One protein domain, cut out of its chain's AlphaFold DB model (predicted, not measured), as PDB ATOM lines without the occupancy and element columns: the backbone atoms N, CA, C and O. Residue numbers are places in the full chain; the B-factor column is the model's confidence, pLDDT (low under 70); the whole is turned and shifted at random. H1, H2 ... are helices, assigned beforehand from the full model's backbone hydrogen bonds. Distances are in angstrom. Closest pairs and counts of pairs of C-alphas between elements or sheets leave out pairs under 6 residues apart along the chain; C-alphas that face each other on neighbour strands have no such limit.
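AT A GLANCE: This is residues 7 to 120 of the 129 residues of an uncharacterized protein of Strigomonas culicis (UniProt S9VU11). The long helix H5 folds back along a rod from H4 at one end to H3 at the other, where H1, H2 and H3 are nearly aligned, their centres making a triangle, with H1 touching both H2 and H3. The 114 printed residues hold five named helices, H1 to H5 in order, and no named strand: all helix, loose, radius of gyration of the C-alphas 17.9 A, spans 62 by 23 by 21 A.

IN THESE COORDINATES: Find C-alpha 89 at (137.543, 91.663, 107.018); from there H5 runs 43.8 A to C-alpha 118 at (103.453, 93.590, 79.588). Then find H3, residues 49 to 69, 30.2 A; H2, 26 to 42, 24.3 A; H1, 7 to 22, 22.3 A; and H4, 74 to 85, 17.5 A.

HOW THE PARTS SIT: H5 touches H3 with residues 110 to 118 alone; the closest C-alphas, Ile 62 and Ile 114, are 6.4 A apart, at a shallow tilt of 12 degrees, opposite ways. H3 touches H1, closest at the C-alphas of Ile 14 and Ala 63, 4.5 A, the same way. H1 and H2 form a hairpin, closest at the C-alphas of Tyr 22 and Leu 29, 5.4 A. H4 and H5 are close but not clearly touching, closest at the C-alphas of Met 84 and Ala 92, 6.1 A. Every O i to N i+4 pair is within hydrogen-bond range in H1 to H4, and 25 of 26 in H5.

THE WHOLE: The farthest C-alphas, Thr 47 and Pro 88, are 62.4 A apart. The printed part has no cut, no link is long, and no printed residue is under 70 in pLDDT.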
ATOM      1  N   GLN A   7     105.463 105.283  67.312       95.31
ATOM      2  CA  GLN A   7     106.225 104.041  67.477       95.31
ATOM      3  C   GLN A   7     107.739 104.307  67.525       95.31
ATOM      4  O   GLN A   7     108.444 103.736  68.360       95.31
ATOM      5  N   GLN A   8     108.244 105.204  66.669       96.38
ATOM      6  CA  GLN A   8     109.654 105.611  66.663       96.38
ATOM      7  C   GLN A   8     110.023 106.373  67.941       96.38
ATOM      8  O   GLN A   8     111.091 106.142  68.516       96.38
ATOM      9  N   LEU A   9     109.135 107.251  68.416       96.81
ATOM     10  CA  LEU A   9     109.318 107.986  69.669       96.81
ATOM     11  C   LEU A   9     109.322 107.047  70.883       96.81
ATOM     12  O   LEU A   9     110.212 107.156  71.725       96.81
ATOM     13  N   CYS A  10     108.402 106.083  70.930       97.44
ATOM     14  CA  CYS A  10     108.366 105.046  71.962       97.44
ATOM     15  C   CYS A  10     109.676 104.245  71.999       97.44
ATOM     16  O   CYS A  10     110.332 104.165  73.041       97.44
ATOM     17  N   TYR A  11     110.136 103.745  70.847       98.06
ATOM     18  CA  TYR A  11     111.418 103.044  70.759       98.06
ATOM     19  C   TYR A  11     112.589 103.911  71.237       98.06
ATOM     20  O   TYR A  11     113.433 103.447  72.010       98.06
ATOM     21  N   ARG A  12     112.632 105.187  70.827       97.81
ATOM     22  CA  ARG A  12     113.664 106.139  71.260       97.81
ATOM     23  C   ARG A  12     113.680 106.286  72.782       97.81
ATOM     24  O   ARG A  12     114.763 106.255  73.367       97.81
ATOM     25  N   SER A  13     112.517 106.427  73.416       97.75
ATOM     26  CA  SER A  13     112.391 106.543  74.874       97.75
ATOM     27  C   SER A  13     112.915 105.297  75.587       97.75
ATOM     28  O   SER A  13     113.741 105.416  76.494       97.75
ATOM     29  N   ILE A  14     112.537 104.100  75.121       98.06
ATOM     30  CA  ILE A  14     113.030 102.834  75.687       98.06
ATOM     31  C   ILE A  14     114.555 102.738  75.537       98.06
ATOM     32  O   ILE A  14     115.261 102.450  76.505       98.06
ATOM     33  N   MET A  15     115.099 103.019  74.348       98.12
ATOM     34  CA  MET A  15     116.546 102.955  74.110       98.12
ATOM     35  C   MET A  15     117.323 103.975  74.949       98.12
ATOM     36  O   MET A  15     118.414 103.666  75.432       98.12
ATOM     37  N   ARG A  16     116.770 105.175  75.160       97.88
ATOM     38  CA  ARG A  16     117.370 106.196  76.030       97.88
ATOM     39  C   ARG A  16     117.475 105.694  77.471       97.88
ATOM     40  O   ARG A  16     118.556 105.792  78.051       97.88
ATOM     41  N   ALA A  17     116.393 105.129  78.008       97.50
ATOM     42  CA  ALA A  17     116.359 104.580  79.361       97.50
ATOM     43  C   ALA A  17     117.330 103.397  79.522       97.50
ATOM     44  O   ALA A  17     118.148 103.383  80.441       97.50
ATOM     45  N   LEU A  18     117.328 102.446  78.580       97.44
ATOM     46  CA  LEU A  18     118.231 101.290  78.616       97.44
ATOM     47  C   LEU A  18     119.703 101.683  78.498       97.44
ATOM     48  O   LEU A  18     120.544 101.102  79.181       97.44
ATOM     49  N   ARG A  19     120.033 102.680  77.668       96.88
ATOM     50  CA  ARG A  19     121.404 103.196  77.576       96.88
ATOM     51  C   ARG A  19     121.846 103.810  78.902       96.88
ATOM     52  O   ARG A  19     122.968 103.564  79.317       96.88
ATOM     53  N   ALA A  20     120.984 104.572  79.575       95.38
ATOM     54  CA  ALA A  20     121.297 105.138  80.887       95.38
ATOM     55  C   ALA A  20     121.442 104.061  81.981       95.38
ATOM     56  O   ALA A  20     122.267 104.207  82.879       95.38
ATOM     57  N   ALA A  21     120.680 102.970  81.894       95.81
ATOM     58  CA  ALA A  21     120.778 101.846  82.821       95.81
ATOM     59  C   ALA A  21     122.044 101.000  82.595       95.81
ATOM     60  O   ALA A  21     122.728 100.633  83.547       95.81
ATOM     61  N   TYR A  22     122.386 100.713  81.337       97.06
ATOM     62  CA  TYR A  22     123.393  99.711  80.964       97.06
ATOM     63  C   TYR A  22     124.612 100.277  80.226       97.06
ATOM     64  O   TYR A  22     125.319  99.524  79.563       97.06
ATOM     65  N   PHE A  23     124.913 101.577  80.340       95.31
ATOM     66  CA  PHE A  23     126.091 102.166  79.675       95.31
ATOM     67  C   PHE A  23     127.413 101.469  80.045       95.31
ATOM     68  O   PHE A  23     128.359 101.500  79.267       95.31
ATOM     69  N   HIS A  24     127.465 100.847  81.225       94.75
ATOM     70  CA  HIS A  24     128.629 100.152  81.769       94.75
ATOM     71  C   HIS A  24     128.763  98.693  81.288       94.75
ATOM     72  O   HIS A  24     129.818  98.098  81.479       94.75
ATOM     73  N   ASP A  25     127.725  98.098  80.684       96.62
ATOM     74  CA  ASP A  25     127.714  96.686  80.275       96.62
ATOM     75  C   ASP A  25     127.116  96.520  78.868       96.62
ATOM     76  O   ASP A  25     125.900  96.576  78.641       96.62
ATOM     77  N   ARG A  26     128.004  96.260  77.902       97.00
ATOM     78  CA  ARG A  26     127.649  96.101  76.486       97.00
ATOM     79  C   ARG A  26     126.764  94.881  76.234       97.00
ATOM     80  O   ARG A  26     125.886  94.951  75.374       97.00
ATOM     81  N   ALA A  27     126.977  93.780  76.954       98.00
ATOM     82  CA  ALA A  27     126.204  92.558  76.767       98.00
ATOM     83  C   ALA A  27     124.772  92.743  77.283       98.00
ATOM     84  O   ALA A  27     123.815  92.411  76.579       98.00
ATOM     85  N   ARG A  28     124.605  93.350  78.466       97.00
ATOM     86  CA  ARG A  28     123.278  93.681  79.015       97.00
ATOM     87  C   ARG A  28     122.511  94.623  78.098       97.00
ATOM     88  O   ARG A  28     121.354  94.347  77.783       97.00
ATOM     89  N   LEU A  29     123.158  95.686  77.613       97.94
ATOM     90  CA  LEU A  29     122.530  96.622  76.681       97.94
ATOM     91  C   LEU A  29     122.121  95.935  75.369       97.94
ATOM     92  O   LEU A  29     121.020  96.166  74.867       97.94
ATOM     93  N   PHE A  30     122.980  95.065  74.829       98.12
ATOM     94  CA  PHE A  30     122.688  94.306  73.615       98.12
ATOM     95  C   PHE A  30     121.444  93.426  73.778       98.12
ATOM     96  O   PHE A  30     120.515  93.531  72.974       98.12
ATOM     97  N   TRP A  31     121.393  92.603  74.829       98.00
ATOM     98  CA  TRP A  31     120.274  91.686  75.057       98.00
ATOM     99  C   TRP A  31     118.978  92.410  75.421       98.00
ATOM    100  O   TRP A  31     117.904  91.987  74.992       98.00
ATOM    101  N   ALA A  32     119.059  93.524  76.153       97.25
ATOM    102  CA  ALA A  32     117.898  94.367  76.421       97.25
ATOM    103  C   ALA A  32     117.330  94.952  75.117       97.25
ATOM    104  O   ALA A  32     116.134  94.826  74.856       97.25
ATOM    105  N   ARG A  33     118.190  95.501  74.247       98.06
ATOM    106  CA  ARG A  33     117.786  95.996  72.923       98.06
ATOM    107  C   ARG A  33     117.188  94.891  72.055       98.06
ATOM    108  O   ARG A  33     116.166  95.120  71.415       98.06
ATOM    109  N   HIS A  34     117.804  93.711  72.034       98.00
ATOM    110  CA  HIS A  34     117.308  92.565  71.273       98.00
ATOM    111  C   HIS A  34     115.877  92.195  71.684       98.00
ATOM    112  O   HIS A  34     115.009  92.095  70.824       98.00
ATOM    113  N   ARG A  35     115.602  92.078  72.990       97.31
ATOM    114  CA  ARG A  35     114.256  91.756  73.494       97.31
ATOM    115  C   ARG A  35     113.216  92.805  73.105       97.31
ATOM    116  O   ARG A  35     112.114  92.437  72.718       97.31
ATOM    117  N   VAL A  36     113.568  94.092  73.150       97.44
ATOM    118  CA  VAL A  36     112.670  95.171  72.698       97.44
ATOM    119  C   VAL A  36     112.361  95.039  71.209       97.44
ATOM    120  O   VAL A  36     111.200  95.119  70.824       97.44
ATOM    121  N   LEU A  37     113.377  94.802  70.374       96.94
ATOM    122  CA  LEU A  37     113.177  94.635  68.934       96.94
ATOM    123  C   LEU A  37     112.272  93.438  68.632       96.94
ATOM    124  O   LEU A  37     111.338  93.580  67.852       96.94
ATOM    125  N   VAL A  38     112.495  92.294  69.284       96.19
ATOM    126  CA  VAL A  38     111.642  91.106  69.123       96.19
ATOM    127  C   VAL A  38     110.178  91.426  69.440       96.19
ATOM    128  O   VAL A  38     109.299  91.068  68.661       96.19
ATOM    129  N   GLU A  39     109.902  92.145  70.532       94.88
ATOM    130  CA  GLU A  39     108.532  92.557  70.866       94.88
ATOM    131  C   GLU A  39     107.952  93.552  69.850       94.88
ATOM    132  O   GLU A  39     106.796  93.414  69.462       94.88
ATOM    133  N   MET A  40     108.730  94.514  69.350       94.94
ATOM    134  CA  MET A  40     108.238  95.441  68.320       94.94
ATOM    135  C   MET A  40     107.901  94.728  67.006       94.94
ATOM    136  O   MET A  40     106.865  95.005  66.406       94.94
ATOM    137  N   TYR A  41     108.744  93.786  66.571       94.56
ATOM    138  CA  TYR A  41     108.494  93.012  65.353       94.56
ATOM    139  C   TYR A  41     107.321  92.038  65.504       94.56
ATOM    140  O   TYR A  41     106.600  91.812  64.534       94.56
ATOM    141  N   LYS A  42     107.075  91.520  66.715       94.25
ATOM    142  CA  LYS A  42     105.916  90.666  67.014       94.25
ATOM    143  C   LYS A  42     104.586  91.343  66.679       94.25
ATOM    144  O   LYS A  42     103.700  90.706  66.120       94.25
ATOM    145  N   TYR A  43     104.461  92.634  66.977       94.44
ATOM    146  CA  TYR A  43     103.242  93.412  66.735       94.44
ATOM    147  C   TYR A  43     103.298  94.254  65.450       94.44
ATOM    148  O   TYR A  43     102.404  95.059  65.207       94.44
ATOM    149  N   ALA A  44     104.303  94.065  64.586       91.38
ATOM    150  CA  ALA A  44     104.497  94.899  63.394       91.38
ATOM    151  C   ALA A  44     103.354  94.812  62.365       91.38
ATOM    152  O   ALA A  44     103.217  95.703  61.532       91.38
ATOM    153  N   ARG A  45     102.544  93.745  62.409       89.56
ATOM    154  CA  ARG A  45     101.381  93.543  61.526       89.56
ATOM    155  C   ARG A  45     100.067  94.072  62.105       89.56
ATOM    156  O   ARG A  45      99.042  93.954  61.443       89.56
ATOM    157  N   VAL A  46     100.069  94.612  63.325       91.44
ATOM    158  CA  VAL A  46      98.865  95.210  63.910       91.44
ATOM    159  C   VAL A  46      98.547  96.505  63.170       91.44
ATOM    160  O   VAL A  46      99.369  97.418  63.130       91.44
ATOM    161  N   THR A  47      97.350  96.576  62.595       90.44
ATOM    162  CA  THR A  47      96.844  97.755  61.875       90.44
ATOM    163  C   THR A  47      95.772  98.511  62.653       90.44
ATOM    164  O   THR A  47      95.455  99.640  62.297       90.44
ATOM    165  N   ASP A  48      95.212  97.903  63.703       94.06
ATOM    166  CA  ASP A  48      94.222  98.536  64.571       94.06
ATOM    167  C   ASP A  48      94.853  99.687  65.369       94.06
ATOM    168  O   ASP A  48      95.799  99.489  66.138       94.06
ATOM    169  N   GLU A  49      94.338 100.901  65.175       94.06
ATOM    170  CA  GLU A  49      94.921 102.107  65.760       94.06
ATOM    171  C   GLU A  49      94.850 102.116  67.287       94.06
ATOM    172  O   GLU A  49      95.801 102.560  67.936       94.06
ATOM    173  N   GLU A  50      93.759 101.618  67.871       95.25
ATOM    174  CA  GLU A  50      93.591 101.573  69.326       95.25
ATOM    175  C   GLU A  50      94.612 100.623  69.962       95.25
ATOM    176  O   GLU A  50      95.291 100.987  70.927       95.25
ATOM    177  N   GLN A  51      94.831  99.445  69.369       95.12
ATOM    178  CA  GLN A  51      95.904  98.541  69.793       95.12
ATOM    179  C   GLN A  51      97.294  99.155  69.636       95.12
ATOM    180  O   GLN A  51      98.132  98.999  70.527       95.12
ATOM    181  N   ILE A  52      97.560  99.874  68.541       95.31
ATOM    182  CA  ILE A  52      98.841 100.567  68.352       95.31
ATOM    183  C   ILE A  52      99.048 101.612  69.455       95.31
ATOM    184  O   ILE A  52     100.126 101.654  70.054       95.31
ATOM    185  N   ARG A  53      98.034 102.432  69.767       96.62
ATOM    186  CA  ARG A  53      98.109 103.431  70.846       96.62
ATOM    187  C   ARG A  53      98.327 102.772  72.207       96.62
ATOM    188  O   ARG A  53      99.188 103.233  72.958       96.62
ATOM    189  N   LEU A  54      97.629 101.674  72.499       96.75
ATOM    190  CA  LEU A  54      97.808 100.897  73.727       96.75
ATOM    191  C   LEU A  54      99.239 100.352  73.850       96.75
ATOM    192  O   LEU A  54      99.890 100.553  74.875       96.75
ATOM    193  N   LEU A  55      99.762  99.709  72.802       97.50
ATOM    194  CA  LEU A  55     101.122  99.159  72.779       97.50
ATOM    195  C   LEU A  55     102.188 100.253  72.938       97.50
ATOM    196  O   LEU A  55     103.152 100.079  73.687       97.50
ATOM    197  N   VAL A  56     102.002 101.401  72.279       97.31
ATOM    198  CA  VAL A  56     102.864 102.579  72.447       97.31
ATOM    199  C   VAL A  56     102.805 103.097  73.888       97.31
ATOM    200  O   VAL A  56     103.852 103.390  74.465       97.31
ATOM    201  N   GLY A  57     101.613 103.160  74.490       97.56
ATOM    202  CA  GLY A  57     101.417 103.534  75.892       97.56
ATOM    203  C   GLY A  57     102.156 102.607  76.860       97.56
ATOM    204  O   GLY A  57     102.922 103.081  77.698       97.56
ATOM    205  N   ILE A  58     102.015 101.291  76.680       97.81
ATOM    206  CA  ILE A  58     102.735 100.267  77.453       97.81
ATOM    207  C   ILE A  58     104.253 100.453  77.319       97.81
ATOM    208  O   ILE A  58     104.976 100.435  78.315       97.81
ATOM    209  N   GLY A  59     104.755 100.669  76.099       97.50
ATOM    210  CA  GLY A  59     106.184 100.889  75.864       97.50
ATOM    211  C   GLY A  59     106.725 102.153  76.546       97.50
ATOM    212  O   GLY A  59     107.807 102.117  77.134       97.50
ATOM    213  N   ASN A  60     105.955 103.244  76.543       98.06
ATOM    214  CA  ASN A  60     106.311 104.473  77.254       98.06
ATOM    215  C   ASN A  60     106.303 104.290  78.781       98.06
ATOM    216  O   ASN A  60     107.191 104.807  79.458       98.06
ATOM    217  N   GLU A  61     105.359 103.518  79.324       98.12
ATOM    218  CA  GLU A  61     105.322 103.186  80.752       98.12
ATOM    219  C   GLU A  61     106.558 102.376  81.174       98.12
ATOM    220  O   GLU A  61     107.194 102.685  82.183       98.12
ATOM    221  N   ILE A  62     106.971 101.399  80.358       97.81
ATOM    222  CA  ILE A  62     108.213 100.641  80.580       97.81
ATOM    223  C   ILE A  62     109.438 101.559  80.508       97.81
ATOM    224  O   ILE A  62     110.346 101.429  81.332       97.81
ATOM    225  N   ALA A  63     109.485 102.484  79.544       97.88
ATOM    226  CA  ALA A  63     110.592 103.429  79.416       97.88
ATOM    227  C   ALA A  63     110.726 104.309  80.667       97.88
ATOM    228  O   ALA A  63     111.824 104.424  81.214       97.88
ATOM    229  N   ALA A  64     109.613 104.866  81.155       97.94
ATOM    230  CA  ALA A  64     109.580 105.666  82.377       97.94
ATOM    231  C   ALA A  64     109.984 104.842  83.613       97.94
ATOM    232  O   ALA A  64     110.782 105.300  84.433       97.94
ATOM    233  N   PHE A  65     109.499 103.600  83.719       98.06
ATOM    234  CA  PHE A  65     109.886 102.684  84.793       98.06
ATOM    235  C   PHE A  65     111.398 102.415  84.796       98.06
ATOM    236  O   PHE A  65     112.053 102.543  85.833       98.06
ATOM    237  N   ALA A  66     111.976 102.074  83.641       97.00
ATOM    238  CA  ALA A  66     113.406 101.801  83.526       97.00
ATOM    239  C   ALA A  66     114.256 103.045  83.837       97.00
ATOM    240  O   ALA A  66     115.274 102.938  84.520       97.00
ATOM    241  N   GLU A  67     113.823 104.223  83.383       96.19
ATOM    242  CA  GLU A  67     114.499 105.494  83.660       96.19
ATOM    243  C   GLU A  67     114.536 105.813  85.164       96.19
ATOM    244  O   GLU A  67     115.548 106.314  85.656       96.19
ATOM    245  N   HIS A  68     113.479 105.468  85.904       95.69
ATOM    246  CA  HIS A  68     113.392 105.733  87.339       95.69
ATOM    247  C   HIS A  68     114.119 104.688  88.202       95.69
ATOM    248  O   HIS A  68     114.858 105.051  89.112       95.69
ATOM    249  N   TYR A  69     113.937 103.393  87.924       95.88
ATOM    250  CA  TYR A  69     114.357 102.318  88.839       95.88
ATOM    251  C   TYR A  69     115.642 101.587  88.435       95.88
ATOM    252  O   TYR A  69     116.232 100.886  89.259       95.88
ATOM    253  N   MET A  70     116.083 101.702  87.179       93.38
ATOM    254  CA  MET A  70     117.234 100.947  86.660       93.38
ATOM    255  C   MET A  70     118.444 101.831  86.347       93.38
ATOM    256  O   MET A  70     119.469 101.331  85.882       93.38
ATOM    257  N   LYS A  71     118.343 103.142  86.588       89.88
ATOM    258  CA  LYS A  71     119.439 104.082  86.365       89.88
ATOM    259  C   LYS A  71     120.629 103.727  87.256       89.88
ATOM    260  O   LYS A  71     120.501 103.612  88.472       89.88
ATOM    261  N   MET A  72     121.800 103.594  86.641       88.56
ATOM    262  CA  MET A  72     123.030 103.316  87.372       88.56
ATOM    263  C   MET A  72     123.548 104.601  88.034       88.56
ATOM    264  O   MET A  72     123.985 105.522  87.345       88.56
ATOM    265  N   ASP A  73     123.499 104.657  89.367       90.00
ATOM    266  CA  ASP A  73     124.102 105.736  90.158       90.00
ATOM    267  C   ASP A  73     125.561 105.394  90.500       90.00
ATOM    268  O   ASP A  73     125.841 104.549  91.353       90.00
ATOM    269  N   VAL A  74     126.500 106.084  89.849       91.62
ATOM    270  CA  VAL A  74     127.942 105.938  90.106       91.62
ATOM    271  C   VAL A  74     128.284 106.329  91.545       91.62
ATOM    272  O   VAL A  74     129.125 105.685  92.174       91.62
ATOM    273  N   ALA A  75     127.600 107.327  92.111       94.25
ATOM    274  CA  ALA A  75     127.871 107.787  93.467       94.25
ATOM    275  C   ALA A  75     127.532 106.707  94.508       94.25
ATOM    276  O   ALA A  75     128.225 106.585  95.518       94.25
ATOM    277  N   ARG A  76     126.520 105.866  94.249       92.75
ATOM    278  CA  ARG A  76     126.204 104.693  95.081       92.75
ATOM    279  C   ARG A  76     127.370 103.704  95.142       92.75
ATOM    280  O   ARG A  76     127.683 103.221  96.227       92.75
ATOM    281  N   ILE A  77     128.014 103.431  94.007       93.25
ATOM    282  CA  ILE A  77     129.149 102.497  93.921       93.25
ATOM    283  C   ILE A  77     130.360 103.050  94.683       93.25
ATOM    284  O   ILE A  77     130.986 102.324  95.451       93.25
ATOM    285  N   VAL A  78     130.663 104.341  94.520       95.62
ATOM    286  CA  VAL A  78     131.775 104.987  95.236       95.62
ATOM    287  C   VAL A  78     131.544 104.950  96.751       95.62
ATOM    288  O   VAL A  78     132.404 104.465  97.481       95.62
ATOM    289  N   ARG A  79     130.346 105.329  97.224       95.62
ATOM    290  CA  ARG A  79     129.993 105.263  98.656       95.62
ATOM    291  C   ARG A  79     130.090 103.846  99.230       95.62
ATOM    292  O   ARG A  79     130.497 103.681 100.378       95.62
ATOM    293  N   TYR A  80     129.719 102.827  98.451       95.12
ATOM    294  CA  TYR A  80     129.871 101.425  98.851       95.12
ATOM    295  C   TYR A  80     131.347 101.058  99.068       95.12
ATOM    296  O   TYR A  80     131.684 100.449 100.085       95.12
ATOM    297  N   ASN A  81     132.231 101.465  98.152       94.75
ATOM    298  CA  ASN A  81     133.668 101.215  98.271       94.75
ATOM    299  C   ASN A  81     134.268 101.924  99.498       94.75
ATOM    300  O   ASN A  81     135.003 101.297 100.261       94.75
ATOM    301  N   ASP A  82     133.894 103.183  99.741       95.69
ATOM    302  CA  ASP A  82     134.362 103.952 100.903       95.69
ATOM    303  C   ASP A  82     133.931 103.325 102.236       95.69
ATOM    304  O   ASP A  82     134.665 103.378 103.227       95.69
ATOM    305  N   ALA A  83     132.735 102.731 102.282       94.69
ATOM    306  CA  ALA A  83     132.249 102.008 103.453       94.69
ATOM    307  C   ALA A  83     132.993 100.677 103.651       94.69
ATOM    308  O   ALA A  83     133.376 100.351 104.773       94.69
ATOM    309  N   MET A  84     133.240  99.933 102.567       93.81
ATOM    310  CA  MET A  84     133.918  98.631 102.594       93.81
ATOM    311  C   MET A  84     135.313  98.692 103.219       93.81
ATOM    312  O   MET A  84     135.653  97.827 104.022       93.81
ATOM    313  N   VAL A  85     136.111  99.715 102.893       93.75
ATOM    314  CA  VAL A  85     137.493  99.857 103.394       93.75
ATOM    315  C   VAL A  85     137.544 100.118 104.906       93.75
ATOM    316  O   VAL A  85     138.536  99.806 105.559       93.75
ATOM    317  N   LYS A  86     136.465 100.648 105.491       95.31
ATOM    318  CA  LYS A  86     136.375 100.952 106.930       95.31
ATOM    319  C   LYS A  86     135.961  99.745 107.778       95.31
ATOM    320  O   LYS A  86     135.981  99.830 109.005       95.31
ATOM    321  N   LEU A  87     135.549  98.638 107.156       94.56
ATOM    322  CA  LEU A  87     135.058  97.454 107.858       94.56
ATOM    323  C   LEU A  87     136.187  96.441 108.123       94.56
ATOM    324  O   LEU A  87     136.999  96.178 107.239       94.56
ATOM    325  N   PRO A  88     136.196  95.776 109.295       96.38
ATOM    326  CA  PRO A  88     137.008  94.580 109.505       96.38
ATOM    327  C   PRO A  88     136.669  93.485 108.484       96.38
ATOM    328  O   PRO A  88     135.503  93.328 108.115       96.38
ATOM    329  N   VAL A  89     137.659  92.674 108.094       94.50
ATOM    330  CA  VAL A  89     137.543  91.663 107.018       94.50
ATOM    331  C   VAL A  89     136.323  90.747 107.181       94.50
ATOM    332  O   VAL A  89     135.578  90.534 106.224       94.50
ATOM    333  N   GLU A  90     136.065  90.249 108.391       92.44
ATOM    334  CA  GLU A  90     134.928  89.353 108.647       92.44
ATOM    335  C   GLU A  90     133.569  90.043 108.457       92.44
ATOM    336  O   GLU A  90     132.635  89.455 107.911       92.44
ATOM    337  N   LYS A  91     133.464  91.331 108.811       95.06
ATOM    338  CA  LYS A  91     132.253  92.126 108.557       95.06
ATOM    339  C   LYS A  91     132.125  92.488 107.076       95.06
ATOM    340  O   LYS A  91     131.017  92.465 106.543       95.06
ATOM    341  N   ALA A  92     133.241  92.757 106.399       95.50
ATOM    342  CA  ALA A  92     133.273  93.089 104.977       95.50
ATOM    343  C   ALA A  92     132.767  91.933 104.092       95.50
ATOM    344  O   ALA A  92     132.025  92.171 103.136       95.50
ATOM    345  N   LYS A  93     133.091  90.674 104.431       95.00
ATOM    346  CA  LYS A  93     132.572  89.485 103.722       95.00
ATOM    347  C   LYS A  93     131.041  89.431 103.752       95.00
ATOM    348  O   LYS A  93     130.411  89.324 102.698       95.00
ATOM    349  N   LYS A  94     130.448  89.556 104.946       95.19
ATOM    350  CA  LYS A  94     128.988  89.547 105.125       95.19
ATOM    351  C   LYS A  94     128.333  90.733 104.412       95.19
ATOM    352  O   LYS A  94     127.409  90.531 103.625       95.19
ATOM    353  N   PHE A  95     128.883  91.935 104.583       94.81
ATOM    354  CA  PHE A  95     128.395  93.150 103.925       94.81
ATOM    355  C   PHE A  95     128.363  93.017 102.392       94.81
ATOM    356  O   PHE A  95     127.371  93.359 101.748       94.81
ATOM    357  N   ARG A  96     129.410  92.438 101.784       96.06
ATOM    358  CA  ARG A  96     129.433  92.156 100.340       96.06
ATOM    359  C   ARG A  96     128.401  91.111  99.924       96.06
ATOM    360  O   ARG A  96     127.765  91.293  98.888       96.06
ATOM    361  N   SER A  97     128.216  90.036 100.690       96.19
ATOM    362  CA  SER A  97     127.210  89.017 100.356       96.19
ATOM    363  C   SER A  97     125.779  89.563 100.374       96.19
ATOM    364  O   SER A  97     125.006  89.272  99.462       96.19
ATOM    365  N   GLU A  98     125.448  90.409 101.351       96.12
ATOM    366  CA  GLU A  98     124.136  91.055 101.454       96.12
ATOM    367  C   GLU A  98     123.909  92.031 100.295       96.12
ATOM    368  O   GLU A  98     122.844  92.023  99.678       96.12
ATOM    369  N   TYR A  99     124.939  92.802  99.927       95.31
ATOM    370  CA  TYR A  99     124.888  93.691  98.769       95.31
ATOM    371  C   TYR A  99     124.622  92.929  97.459       95.31
ATOM    372  O   TYR A  99     123.730  93.295  96.696       95.31
ATOM    373  N   LEU A 100     125.337  91.823  97.215       95.50
ATOM    374  CA  LEU A 100     125.128  90.990  96.022       95.50
ATOM    375  C   LEU A 100     123.718  90.384  95.972       95.50
ATOM    376  O   LEU A 100     123.113  90.311  94.899       95.50
ATOM    377  N   LEU A 101     123.184  89.961  97.121       96.88
ATOM    378  CA  LEU A 101     121.814  89.464  97.216       96.88
ATOM    379  C   LEU A 101     120.801  90.575  96.910       96.88
ATOM    380  O   LEU A 101     119.872  90.346  96.136       96.88
ATOM    381  N   SER A 102     121.007  91.770  97.465       95.62
ATOM    382  CA  SER A 102     120.146  92.933  97.243       95.62
ATOM    383  C   SER A 102     120.105  93.347  95.768       95.62
ATOM    384  O   SER A 102     119.019  93.505  95.213       95.62
ATOM    385  N   GLU A 103     121.253  93.421  95.082       94.56
ATOM    386  CA  GLU A 103     121.295  93.733  93.642       94.56
ATOM    387  C   GLU A 103     120.556  92.672  92.807       94.56
ATOM    388  O   GLU A 103     119.797  93.007  91.894       94.56
ATOM    389  N   LYS A 104     120.707  91.383  93.148       95.69
ATOM    390  CA  LYS A 104     119.983  90.291  92.476       95.69
ATOM    391  C   LYS A 104     118.470  90.394  92.691       95.69
ATOM    392  O   LYS A 104     117.700  90.178  91.752       95.69
ATOM    393  N   GLN A 105     118.037  90.706  93.912       97.06
ATOM    394  CA  GLN A 105     116.624  90.900  94.243       97.06
ATOM    395  C   GLN A 105     116.043  92.115  93.518       97.06
ATOM    396  O   GLN A 105     114.960  92.004  92.949       97.06
ATOM    397  N   HIS A 106     116.781  93.228  93.459       96.00
ATOM    398  CA  HIS A 106     116.385  94.428  92.720       96.00
ATOM    399  C   HIS A 106     116.181  94.135  91.233       96.00
ATOM    400  O   HIS A 106     115.120  94.421  90.679       96.00
ATOM    401  N   GLU A 107     117.145  93.473  90.586       94.50
ATOM    402  CA  GLU A 107     117.021  93.117  89.168       94.50
ATOM    403  C   GLU A 107     115.830  92.174  88.918       94.50
ATOM    404  O   GLU A 107     115.090  92.333  87.941       94.50
ATOM    405  N   SER A 108     115.612  91.200  89.808       96.12
ATOM    406  CA  SER A 108     114.462  90.293  89.739       96.12
ATOM    407  C   SER A 108     113.134  91.037  89.899       96.12
ATOM    408  O   SER A 108     112.197  90.804  89.134       96.12
ATOM    409  N   TRP A 109     113.057  91.961  90.855       97.69
ATOM    410  CA  TRP A 109     111.880  92.785  91.098       97.69
ATOM    411  C   TRP A 109     111.559  93.681  89.896       97.69
ATOM    412  O   TRP A 109     110.418  93.696  89.430       97.69
ATOM    413  N   CYS A 110     112.562  94.341  89.303       96.88
ATOM    414  CA  CYS A 110     112.377  95.119  88.076       96.88
ATOM    415  C   CYS A 110     111.826  94.259  86.929       96.88
ATOM    416  O   CYS A 110     110.894  94.674  86.239       96.88
ATOM    417  N   LYS A 111     112.344  93.035  86.745       96.12
ATOM    418  CA  LYS A 111     111.837  92.096  85.728       96.12
ATOM    419  C   LYS A 111     110.374  91.719  85.967       96.12
ATOM    420  O   LYS A 111     109.606  91.668  85.009       96.12
ATOM    421  N   GLN A 112     109.980  91.476  87.217       97.44
ATOM    422  CA  GLN A 112     108.588  91.171  87.568       97.44
ATOM    423  C   GLN A 112     107.654  92.348  87.270       97.44
ATOM    424  O   GLN A 112     106.592  92.147  86.687       97.44
ATOM    425  N   ARG A 113     108.063  93.581  87.593       97.75
ATOM    426  CA  ARG A 113     107.272  94.784  87.289       97.75
ATOM    427  C   ARG A 113     107.088  94.991  85.790       97.75
ATOM    428  O   ARG A 113     105.964  95.196  85.344       97.75
ATOM    429  N   ILE A 114     108.160  94.849  85.008       96.62
ATOM    430  CA  ILE A 114     108.088  94.931  83.541       96.62
ATOM    431  C   ILE A 114     107.165  93.841  82.979       96.62
ATOM    432  O   ILE A 114     106.366  94.118  82.088       96.62
ATOM    433  N   ARG A 115     107.225  92.615  83.513       96.00
ATOM    434  CA  ARG A 115     106.312  91.536  83.116       96.00
ATOM    435  C   ARG A 115     104.849  91.885  83.404       96.00
ATOM    436  O   ARG A 115     104.033  91.724  82.507       96.00
ATOM    437  N   GLY A 116     104.539  92.410  84.590       97.12
ATOM    438  CA  GLY A 116     103.176  92.831  84.938       97.12
ATOM    439  C   GLY A 116     102.644  93.958  84.045       97.12
ATOM    440  O   GLY A 116     101.478  93.955  83.665       97.12
ATOM    441  N   ILE A 117     103.506  94.892  83.626       96.38
ATOM    442  CA  ILE A 117     103.143  95.913  82.628       96.38
ATOM    443  C   ILE A 117     102.794  95.252  81.287       96.38
ATOM    444  O   ILE A 117     101.763  95.553  80.686       96.38
ATOM    445  N   LEU A 118     103.632  94.314  80.843       95.06
ATOM    446  CA  LEU A 118     103.453  93.590  79.588       95.06
ATOM    447  C   LEU A 118     102.229  92.664  79.576       95.06
ATOM    448  O   LEU A 118     101.762  92.333  78.496       95.06
ATOM    449  N   GLU A 119     101.688  92.247  80.719       95.00
ATOM    450  CA  GLU A 119     100.478  91.410  80.781       95.00
ATOM    451  C   GLU A 119      99.213  92.146  80.310       95.00
ATOM    452  O   GLU A 119      98.250  91.502  79.908       95.00
ATOM    453  N   ARG A 120      99.236  93.485  80.257       94.00
ATOM    454  CA  ARG A 120      98.130  94.317  79.745       94.00
ATOM    455  C   ARG A 120      98.086  94.435  78.215       94.00
ATOM    456  O   ARG A 120      97.251  95.163  77.683       94.00
TER     457      ARG A 120